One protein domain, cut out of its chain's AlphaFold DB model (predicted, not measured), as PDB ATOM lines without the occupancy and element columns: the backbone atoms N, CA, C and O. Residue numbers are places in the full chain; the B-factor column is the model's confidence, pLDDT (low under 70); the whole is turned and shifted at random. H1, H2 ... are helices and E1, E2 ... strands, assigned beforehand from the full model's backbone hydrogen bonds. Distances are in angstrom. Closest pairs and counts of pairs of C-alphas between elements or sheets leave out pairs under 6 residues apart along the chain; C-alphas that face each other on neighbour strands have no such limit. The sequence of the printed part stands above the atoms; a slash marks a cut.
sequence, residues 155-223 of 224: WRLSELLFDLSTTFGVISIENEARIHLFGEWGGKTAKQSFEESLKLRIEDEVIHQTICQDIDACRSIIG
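Overview. This is residues 155 to 223 of the 224 residues of an uncharacterized protein of Euryarchaeota archaeon (UniProt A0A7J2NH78). A small antiparallel sheet of three short strands has one helix, H1, standing up from one face, while a long helix, H3, runs off beyond the sheet after E3 and touches no other helix. The first residues of H1, 155 to 160, and the last ones printed, 212 to 223, stick out from the body, and the short helix H2 lies between E2 and E3 along the chain. The printed part has 69 residues with three named helices and three named strands in the order H1 E1 E2 H2 E3 H3, and the sheet has the order E1, E2, E3. The class is mixed, helices and strands. The whole is only just compact, close to loose, with a radius of gyration of the C-alphas of 12.7 A and spans of 33 by 27 by 27 A.

Arrangement. H1, residues 155 to 168, is on the sheet of E1, residues 170 to 173, E2, residues 179 to 182, and E3, residues 199 to 201. The helix on one face of the sheet makes two layers. H1 is over E1 and E2 at a height over the sheet of 9.8 A, and it stands up from the sheet at 44 degrees. The closest C-alphas of H1 and E1 are those of Ser 165 and Ile 171, 5.3 A apart; those of H1 and E2 are Ser 165 and Phe 182, 5.8 A apart. E1 and E2 form a hairpin and are antiparallel at 162 degrees, with N 171 and O 181 within hydrogen-bond range at 2.9 A. H2, residues 190 to 194, is not on the sheet. E3 is antiparallel to E2 at 156 degrees, with N 180 and O 201 at 2.8 A and N 199 and O 182 at 3.0 A, both within hydrogen-bond range. E1 and E3 are the edge strands. H3, residues 205 to 222, is only just not on the sheet, with 4 pairs of C-alphas within 10 A, and is apart from H1 and H2. In H2 and H3 every O i to N i+4 pair is within hydrogen-bond range; in H1 9 of 10 are.

Along the chain. H1 begins with C-alpha 155 at (163.813, 138.237, 167.511) and spans 20.7 A from first to last C-alpha. E1 spans 10.1 A, E2 10.0 A, H2 6.3 A and E3 6.6 A. H3 spans 25.7 A and ends with C-alpha 222 at (163.195, 141.700, 151.466).

Size, cuts and confidence. The two C-alphas farthest apart are those of Glu 174 and Gly 223, at 33.0 A. The printed part has no cut. The link from E2 to H2 is short and the other links are tight. The mean pLDDT of the printed part is 87.4, and residue 223 is under 70.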
ATOM      1  N   TRP A 155     164.626 137.194 168.148       80.56
ATOM      2  CA  TRP A 155     163.813 138.237 167.511       80.56
ATOM      3  C   TRP A 155     163.493 139.416 168.438       80.56
ATOM      4  O   TRP A 155     163.359 140.548 167.986       80.56
ATOM      5  N   ARG A 156     163.419 139.178 169.750       85.31
ATOM      6  CA  ARG A 156     163.226 140.215 170.776       85.31
ATOM      7  C   ARG A 156     164.525 140.930 171.135       85.31
ATOM      8  O   ARG A 156     164.488 141.994 171.742       85.31
ATOM      9  N   LEU A 157     165.678 140.371 170.761       86.88
ATOM     10  CA  LEU A 157     166.965 141.017 171.007       86.88
ATOM     11  C   LEU A 157     167.103 142.311 170.200       86.88
ATOM     12  O   LEU A 157     167.619 143.291 170.729       86.88
ATOM     13  N   SER A 158     166.625 142.350 168.952       86.31
ATOM     14  CA  SER A 158     166.649 143.579 168.151       86.31
ATOM     15  C   SER A 158     165.763 144.674 168.739       86.31
ATOM     16  O   SER A 158     166.190 145.824 168.773       86.31
ATOM     17  N   GLU A 159     164.579 144.318 169.248       88.69
ATOM     18  CA  GLU A 159     163.685 145.249 169.954       88.69
ATOM     19  C   GLU A 159     164.367 145.791 171.216       88.69
ATOM     20  O   GLU A 159     164.472 146.998 171.396       88.69
ATOM     21  N   LEU A 160     164.960 144.910 172.028       88.88
ATOM     22  CA  LEU A 160     165.693 145.316 173.225       88.88
ATOM     23  C   LEU A 160     166.860 146.261 172.901       88.88
ATOM     24  O   LEU A 160     167.049 147.273 173.573       88.88
ATOM     25  N   LEU A 161     167.665 145.941 171.884       90.94
ATOM     26  CA  LEU A 161     168.774 146.797 171.458       90.94
ATOM     27  C   LEU A 161     168.268 148.157 170.964       90.94
ATOM     28  O   LEU A 161     168.875 149.183 171.280       90.94
ATOM     29  N   PHE A 162     167.152 148.171 170.231       91.62
ATOM     30  CA  PHE A 162     166.492 149.394 169.804       91.62
ATOM     31  C   PHE A 162     166.037 150.228 171.007       91.62
ATOM     32  O   PHE A 162     166.514 151.355 171.153       91.62
ATOM     33  N   ASP A 163     165.238 149.665 171.910       91.12
ATOM     34  CA  ASP A 163     164.685 150.352 173.084       91.12
ATOM     35  C   ASP A 163     165.776 150.921 173.990       91.12
ATOM     36  O   ASP A 163     165.718 152.077 174.426       91.12
ATOM     37  N   LEU A 164     166.821 150.131 174.249       92.88
ATOM     38  CA  LEU A 164     167.965 150.573 175.036       92.88
ATOM     39  C   LEU A 164     168.695 151.722 174.332       92.88
ATOM     40  O   LEU A 164     168.981 152.747 174.955       92.88
ATOM     41  N   SER A 165     168.982 151.585 173.036       93.81
ATOM     42  CA  SER A 165     169.716 152.608 172.284       93.81
ATOM     43  C   SER A 165     168.938 153.918 172.153       93.81
ATOM     44  O   SER A 165     169.538 154.987 172.258       93.81
ATOM     45  N   THR A 166     167.617 153.882 171.978       92.25
ATOM     46  CA  THR A 166     166.782 155.086 171.864       92.25
ATOM     47  C   THR A 166     166.523 155.736 173.216       92.25
ATOM     48  O   THR A 166     166.551 156.964 173.312       92.25
ATOM     49  N   THR A 167     166.375 154.948 174.283       92.31
ATOM     50  CA  THR A 167     166.203 155.460 175.651       92.31
ATOM     51  C   THR A 167     167.494 156.098 176.168       92.31
ATOM     52  O   THR A 167     167.519 157.274 176.557       92.31
ATOM     53  N   PHE A 168     168.607 155.360 176.139       91.19
ATOM     54  CA  PHE A 168     169.899 155.847 176.632       91.19
ATOM     55  C   PHE A 168     170.614 156.764 175.634       91.19
ATOM     56  O   PHE A 168     171.532 157.490 176.010       91.19
ATOM     57  N   GLY A 169     170.165 156.791 174.380       91.06
ATOM     58  CA  GLY A 169     170.735 157.579 173.292       91.06
ATOM     59  C   GLY A 169     171.899 156.874 172.594       91.06
ATOM     60  O   GLY A 169     172.000 156.923 171.369       91.06
ATOM     61  N   VAL A 170     172.759 156.197 173.357       92.19
ATOM     62  CA  VAL A 170     173.809 155.314 172.841       92.19
ATOM     63  C   VAL A 170     174.014 154.143 173.794       92.19
ATOM     64  O   VAL A 170     174.033 154.326 175.010       92.19
ATOM     65  N   ILE A 171     174.212 152.948 173.245       92.50
ATOM     66  CA  ILE A 171     174.712 151.790 173.991       92.50
ATOM     67  C   ILE A 171     176.001 151.282 173.358       92.50
ATOM     68  O   ILE A 171     176.202 151.387 172.148       92.50
ATOM     69  N   SER A 172     176.883 150.749 174.197       89.94
ATOM     70  CA  SER A 172     178.114 150.092 173.759       89.94
ATOM     71  C   SER A 172     177.992 148.614 174.079       89.94
ATOM     72  O   SER A 172     177.669 148.260 175.211       89.94
ATOM     73  N   ILE A 173     178.224 147.767 173.085       87.25
ATOM     74  CA  ILE A 173     178.293 146.325 173.285       87.25
ATOM     75  C   ILE A 173     179.742 146.018 173.632       87.25
ATOM     76  O   ILE A 173     180.646 146.294 172.843       87.25
ATOM     77  N   GLU A 174     179.963 145.490 174.832       79.62
ATOM     78  CA  GLU A 174     181.293 145.089 175.271       79.62
ATOM     79  C   GLU A 174     181.727 143.854 174.478       79.62
ATOM     80  O   GLU A 174     181.305 142.728 174.737       79.62
ATOM     81  N   ASN A 175     182.517 144.092 173.436       77.81
ATOM     82  CA  ASN A 175     183.117 143.075 172.591       77.81
ATOM     83  C   ASN A 175     184.435 143.590 171.998       77.81
ATOM     84  O   ASN A 175     184.765 144.775 172.088       77.81
ATOM     85  N   GLU A 176     185.187 142.688 171.369       76.69
ATOM     86  CA  GLU A 176     186.467 143.009 170.722       76.69
ATOM     87  C   GLU A 176     186.306 144.054 169.601       76.69
ATOM     88  O   GLU A 176     187.193 144.874 169.381       76.69
ATOM     89  N   ALA A 177     185.132 144.081 168.966       74.88
ATOM     90  CA  ALA A 177     184.788 144.940 167.834       74.88
ATOM     91  C   ALA A 177     184.384 146.381 168.205       74.88
ATOM     92  O   ALA A 177     184.200 147.214 167.314       74.88
ATOM     93  N   ARG A 178     184.192 146.659 169.505       84.62
ATOM     94  CA  ARG A 178     183.712 147.937 170.063       84.62
ATOM     95  C   ARG A 178     182.526 148.513 169.290       84.62
ATOM     96  O   ARG A 178     182.598 149.571 168.662       84.62
ATOM     97  N   ILE A 179     181.417 147.785 169.333       89.25
ATOM     98  CA  ILE A 179     180.193 148.183 168.636       89.25
ATOM     99  C   ILE A 179     179.428 149.219 169.464       89.25
ATOM    100  O   ILE A 179     179.114 148.989 170.634       89.25
ATOM    101  N   HIS A 180     179.061 150.332 168.832       91.44
ATOM    102  CA  HIS A 180     178.187 151.351 169.403       91.44
ATOM    103  C   HIS A 180     176.910 151.500 168.576       91.44
ATOM    104  O   HIS A 180     176.955 151.683 167.357       91.44
ATOM    105  N   LEU A 181     175.770 151.470 169.262       93.19
ATOM    106  CA  LEU A 181     174.448 151.689 168.682       93.19
ATOM    107  C   LEU A 181     173.908 153.025 169.173       93.19
ATOM    108  O   LEU A 181     173.674 153.199 170.368       93.19
ATOM    109  N   PHE A 182     173.702 153.954 168.249       93.75
ATOM    110  CA  PHE A 182     173.152 155.274 168.522       93.75
ATOM    111  C   PHE A 182     171.669 155.301 168.161       93.75
ATOM    112  O   PHE A 182     171.302 155.228 166.984       93.75
ATOM    113  N   GLY A 183     170.819 155.455 169.174       92.69
ATOM    114  CA  GLY A 183     169.408 155.784 168.985       92.69
ATOM    115  C   GLY A 183     169.173 157.283 168.797       92.69
ATOM    116  O   GLY A 183     168.195 157.679 168.164       92.69
ATOM    117  N   GLU A 184     170.097 158.121 169.264       91.19
ATOM    118  CA  GLU A 184     170.136 159.565 169.028       91.19
ATOM    119  C   GLU A 184     171.535 159.943 168.524       91.19
ATOM    120  O   GLU A 184     172.539 159.487 169.070       91.19
ATOM    121  N   TRP A 185     171.609 160.747 167.461       92.06
ATOM    122  CA  TRP A 185     172.883 161.189 166.895       92.06
ATOM    123  C   TRP A 185     172.758 162.528 166.172       92.06
ATOM    124  O   TRP A 185     171.661 162.971 165.807       92.06
ATOM    125  N   GLY A 186     173.904 163.157 165.909       87.44
ATOM    126  CA  GLY A 186     173.960 164.455 165.251       87.44
ATOM    127  C   GLY A 186     173.409 164.378 163.829       87.44
ATOM    128  O   GLY A 186     173.936 163.651 162.989       87.44
ATOM    129  N   GLY A 187     172.353 165.140 163.542       85.25
ATOM    130  CA  GLY A 187     171.730 165.172 162.215       85.25
ATOM    131  C   GLY A 187     170.682 164.084 161.961       85.25
ATOM    132  O   GLY A 187     170.263 163.928 160.814       85.25
ATOM    133  N   LYS A 188     170.223 163.353 162.992       88.88
ATOM    134  CA  LYS A 188     169.064 162.454 162.862       88.88
ATOM    135  C   LYS A 188     167.834 163.239 162.395       88.88
ATOM    136  O   LYS A 188     167.405 164.198 163.034       88.88
ATOM    137  N   THR A 189     167.269 162.835 161.261       85.94
ATOM    138  CA  THR A 189     166.086 163.481 160.677       85.94
ATOM    139  C   THR A 189     164.788 162.961 161.300       85.94
ATOM    140  O   THR A 189     164.742 161.856 161.841       85.94
ATOM    141  N   ALA A 190     163.697 163.723 161.166       80.44
ATOM    142  CA  ALA A 190     162.369 163.275 161.597       80.44
ATOM    143  C   ALA A 190     161.945 161.968 160.901       80.44
ATOM    144  O   ALA A 190     161.393 161.083 161.546       80.44
ATOM    145  N   LYS A 191     162.285 161.811 159.613       85.19
ATOM    146  CA  LYS A 191     162.035 160.580 158.852       85.19
ATOM    147  C   LYS A 191     162.745 159.378 159.482       85.19
ATOM    148  O   LYS A 191     162.091 158.398 159.797       85.19
ATOM    149  N   GLN A 192     164.044 159.491 159.756       87.44
ATOM    150  CA  GLN A 192     164.817 158.429 160.417       87.44
ATOM    151  C   GLN A 192     164.332 158.134 161.842       87.44
ATOM    152  O   GLN A 192     164.521 157.033 162.345       87.44
ATOM    153  N   SER A 193     163.732 159.116 162.521       80.50
ATOM    154  CA  SER A 193     163.095 158.894 163.821       80.50
ATOM    155  C   SER A 193     161.800 158.092 163.704       80.50
ATOM    156  O   SER A 193     161.538 157.253 164.560       80.50
ATOM    157  N   PHE A 194     161.008 158.351 162.663       79.69
ATOM    158  CA  PHE A 194     159.754 157.644 162.394       79.69
ATOM    159  C   PHE A 194     159.984 156.235 161.831       79.69
ATOM    160  O   PHE A 194     159.241 155.317 162.140       79.69
ATOM    161  N   GLU A 195     161.037 156.053 161.034       85.94
ATOM    162  CA  GLU A 195     161.475 154.755 160.504       85.94
ATOM    163  C   GLU A 195     162.312 153.953 161.514       85.94
ATOM    164  O   GLU A 195     162.996 153.012 161.119       85.94
ATOM    165  N   GLU A 196     162.327 154.357 162.791       87.12
ATOM    166  CA  GLU A 196     163.004 153.630 163.875       87.12
ATOM    167  C   GLU A 196     164.479 153.314 163.557       87.12
ATOM    168  O   GLU A 196     165.044 152.290 163.929       87.12
ATOM    169  N   SER A 197     165.145 154.232 162.851       89.94
ATOM    170  CA  SER A 197     166.519 154.022 162.413       89.94
ATOM    171  C   SER A 197     167.508 154.198 163.562       89.94
ATOM    172  O   SER A 197     167.427 155.157 164.344       89.94
ATOM    173  N   LEU A 198     168.508 153.320 163.582       91.56
ATOM    174  CA  LEU A 198     169.685 153.399 164.441       91.56
ATOM    175  C   LEU A 198     170.927 153.705 163.606       91.56
ATOM    176  O   LEU A 198     171.038 153.279 162.455       91.56
ATOM    177  N   LYS A 199     171.889 154.406 164.204       92.06
ATOM    178  CA  LYS A 199     173.230 154.561 163.636       92.06
ATOM    179  C   LYS A 199     174.166 153.560 164.304       92.06
ATOM    180  O   LYS A 199     174.342 153.573 165.519       92.06
ATOM    181  N   LEU A 200     174.771 152.703 163.491       91.12
ATOM    182  CA  LEU A 200     175.745 151.705 163.913       91.12
ATOM    183  C   LEU A 200     177.160 152.252 163.693       91.12
ATOM    184  O   LEU A 200     177.473 152.737 162.606       91.12
ATOM    185  N   ARG A 201     178.012 152.185 164.719       90.25
ATOM    186  CA  ARG A 201     179.451 152.465 164.618       90.25
ATOM    187  C   ARG A 201     180.224 151.239 165.080       90.25
ATOM    188  O   ARG A 201     180.014 150.776 166.198       90.25
ATOM    189  N   ILE A 202     181.120 150.750 164.234       90.38
ATOM    190  CA  ILE A 202     181.983 149.598 164.505       90.38
ATOM    191  C   ILE A 202     183.421 150.074 164.296       90.38
ATOM    192  O   ILE A 202     183.695 150.722 163.288       90.38
ATOM    193  N   GLU A 203     184.309 149.828 165.260       86.25
ATOM    194  CA  GLU A 203     185.722 150.231 165.144       86.25
ATOM    195  C   GLU A 203     186.552 149.208 164.352       86.25
ATOM    196  O   GLU A 203     187.552 149.573 163.737       86.25
ATOM    197  N   ASP A 204     186.131 147.941 164.341       89.00
ATOM    198  CA  ASP A 204     186.752 146.878 163.552       89.00
ATOM    199  C   ASP A 204     186.247 146.881 162.098       89.00
ATOM    200  O   ASP A 204     185.082 146.590 161.817       89.00
ATOM    201  N   GLU A 205     187.145 147.192 161.162       87.94
ATOM    202  CA  GLU A 205     186.843 147.296 159.730       87.94
ATOM    203  C   GLU A 205     186.403 145.959 159.106       87.94
ATOM    204  O   GLU A 205     185.539 145.939 158.229       87.94
ATOM    205  N   VAL A 206     186.957 144.830 159.559       88.81
ATOM    206  CA  VAL A 206     186.624 143.501 159.016       88.81
ATOM    207  C   VAL A 206     185.201 143.123 159.417       88.81
ATOM    208  O   VAL A 206     184.402 142.668 158.592       88.81
ATOM    209  N   ILE A 207     184.858 143.359 160.682       87.00
ATOM    210  CA  ILE A 207     183.513 143.115 161.207       87.00
ATOM    211  C   ILE A 207     182.512 144.083 160.573       87.00
ATOM    212  O   ILE A 207     181.422 143.662 160.187       87.00
ATOM    213  N   HIS A 208     182.890 145.351 160.402       88.12
ATOM    214  CA  HIS A 208     182.075 146.343 159.705       88.12
ATOM    215  C   HIS A 208     181.711 145.885 158.287       88.12
ATOM    216  O   HIS A 208     180.531 145.849 157.941       88.12
ATOM    217  N   GLN A 209     182.697 145.462 157.491       89.38
ATOM    218  CA  GLN A 209     182.459 144.987 156.124       89.38
ATOM    219  C   GLN A 209     181.569 143.745 156.083       89.38
ATOM    220  O   GLN A 209     180.675 143.670 155.242       89.38
ATOM    221  N   THR A 210     181.778 142.805 157.006       90.25
ATOM    222  CA  THR A 210     180.961 141.587 157.108       90.25
ATOM    223  C   THR A 210     179.497 141.936 157.386       90.25
ATOM    224  O   THR A 210     178.604 141.503 156.664       90.25
ATOM    225  N   ILE A 211     179.243 142.807 158.367       86.56
ATOM    226  CA  ILE A 211     177.882 143.237 158.711       86.56
ATOM    227  C   ILE A 211     177.231 144.006 157.557       86.56
ATOM    228  O   ILE A 211     176.047 143.812 157.288       86.56
ATOM    229  N   CYS A 212     177.974 144.862 156.847       88.00
ATOM    230  CA  CYS A 212     177.447 145.543 155.662       88.00
ATOM    231  C   CYS A 212     177.004 144.544 154.585       88.00
ATOM    232  O   CYS A 212     175.899 144.678 154.060       88.00
ATOM    233  N   GLN A 213     177.818 143.523 154.305       90.56
ATOM    234  CA  GLN A 213     177.470 142.465 153.352       90.56
ATOM    235  C   GLN A 213     176.209 141.702 153.783       90.56
ATOM    236  O   GLN A 213     175.315 141.495 152.963       90.56
ATOM    237  N   ASP A 214     176.099 141.349 155.065       89.12
ATOM    238  CA  ASP A 214     174.933 140.643 155.610       89.12
ATOM    239  C   ASP A 214     173.655 141.495 155.547       89.12
ATOM    240  O   ASP A 214     172.581 140.995 155.200       89.12
ATOM    241  N   ILE A 215     173.755 142.794 155.845       85.75
ATOM    242  CA  ILE A 215     172.631 143.735 155.753       85.75
ATOM    243  C   ILE A 215     172.174 143.884 154.301       85.75
ATOM    244  O   ILE A 215     170.970 143.863 154.037       85.75
ATOM    245  N   ASP A 216     173.105 144.026 153.360       89.00
ATOM    246  CA  ASP A 216     172.780 144.175 151.942       89.00
ATOM    247  C   ASP A 216     172.154 142.892 151.378       89.00
ATOM    248  O   ASP A 216     171.158 142.955 150.651       89.00
ATOM    249  N   ALA A 217     172.645 141.723 151.797       89.94
ATOM    250  CA  ALA A 217     172.016 140.444 151.488       89.94
ATOM    251  C   ALA A 217     170.580 140.380 152.039       89.94
ATOM    252  O   ALA A 217     169.651 140.075 151.288       89.94
ATOM    253  N   CYS A 218     170.362 140.745 153.308       85.12
ATOM    254  CA  CYS A 218     169.024 140.795 153.905       85.12
ATOM    255  C   CYS A 218     168.078 141.736 153.139       85.12
ATOM    256  O   CYS A 218     166.941 141.366 152.848       85.12
ATOM    257  N   ARG A 219     168.542 142.937 152.771       85.25
ATOM    258  CA  ARG A 219     167.750 143.914 152.001       85.25
ATOM    259  C   ARG A 219     167.358 143.380 150.628       85.25
ATOM    260  O   ARG A 219     166.194 143.502 150.250       85.25
ATOM    261  N   SER A 220     168.290 142.714 149.943       87.00
ATOM    262  CA  SER A 220     168.034 142.113 148.630       87.00
ATOM    263  C   SER A 220     166.941 141.037 148.669       87.00
ATOM    264  O   SER A 220     166.157 140.921 147.729       87.00
ATOM    265  N   ILE A 221     166.839 140.291 149.775       87.81
ATOM    266  CA  ILE A 221     165.805 139.266 149.981       87.81
ATOM    267  C   ILE A 221     164.443 139.904 150.287       87.81
ATOM    268  O   ILE A 221     163.413 139.401 149.842       87.81
ATOM    269  N   ILE A 222     164.425 141.010 151.038       79.31
ATOM    270  CA  ILE A 222     163.195 141.700 151.466       79.31
ATOM    271  C   ILE A 222     162.570 142.533 150.325       79.31
ATOM    272  O   ILE A 222     161.394 142.883 150.398       79.31
ATOM    273  N   GLY A 223     163.306 142.782 149.236       55.34
ATOM    274  CA  GLY A 223     162.788 143.454 148.040       55.34
ATOM    275  C   GLY A 223     162.780 144.983 148.130       55.34
ATOM    276  O   GLY A 223     161.903 145.611 147.536       55.34
TER     277      GLY A 223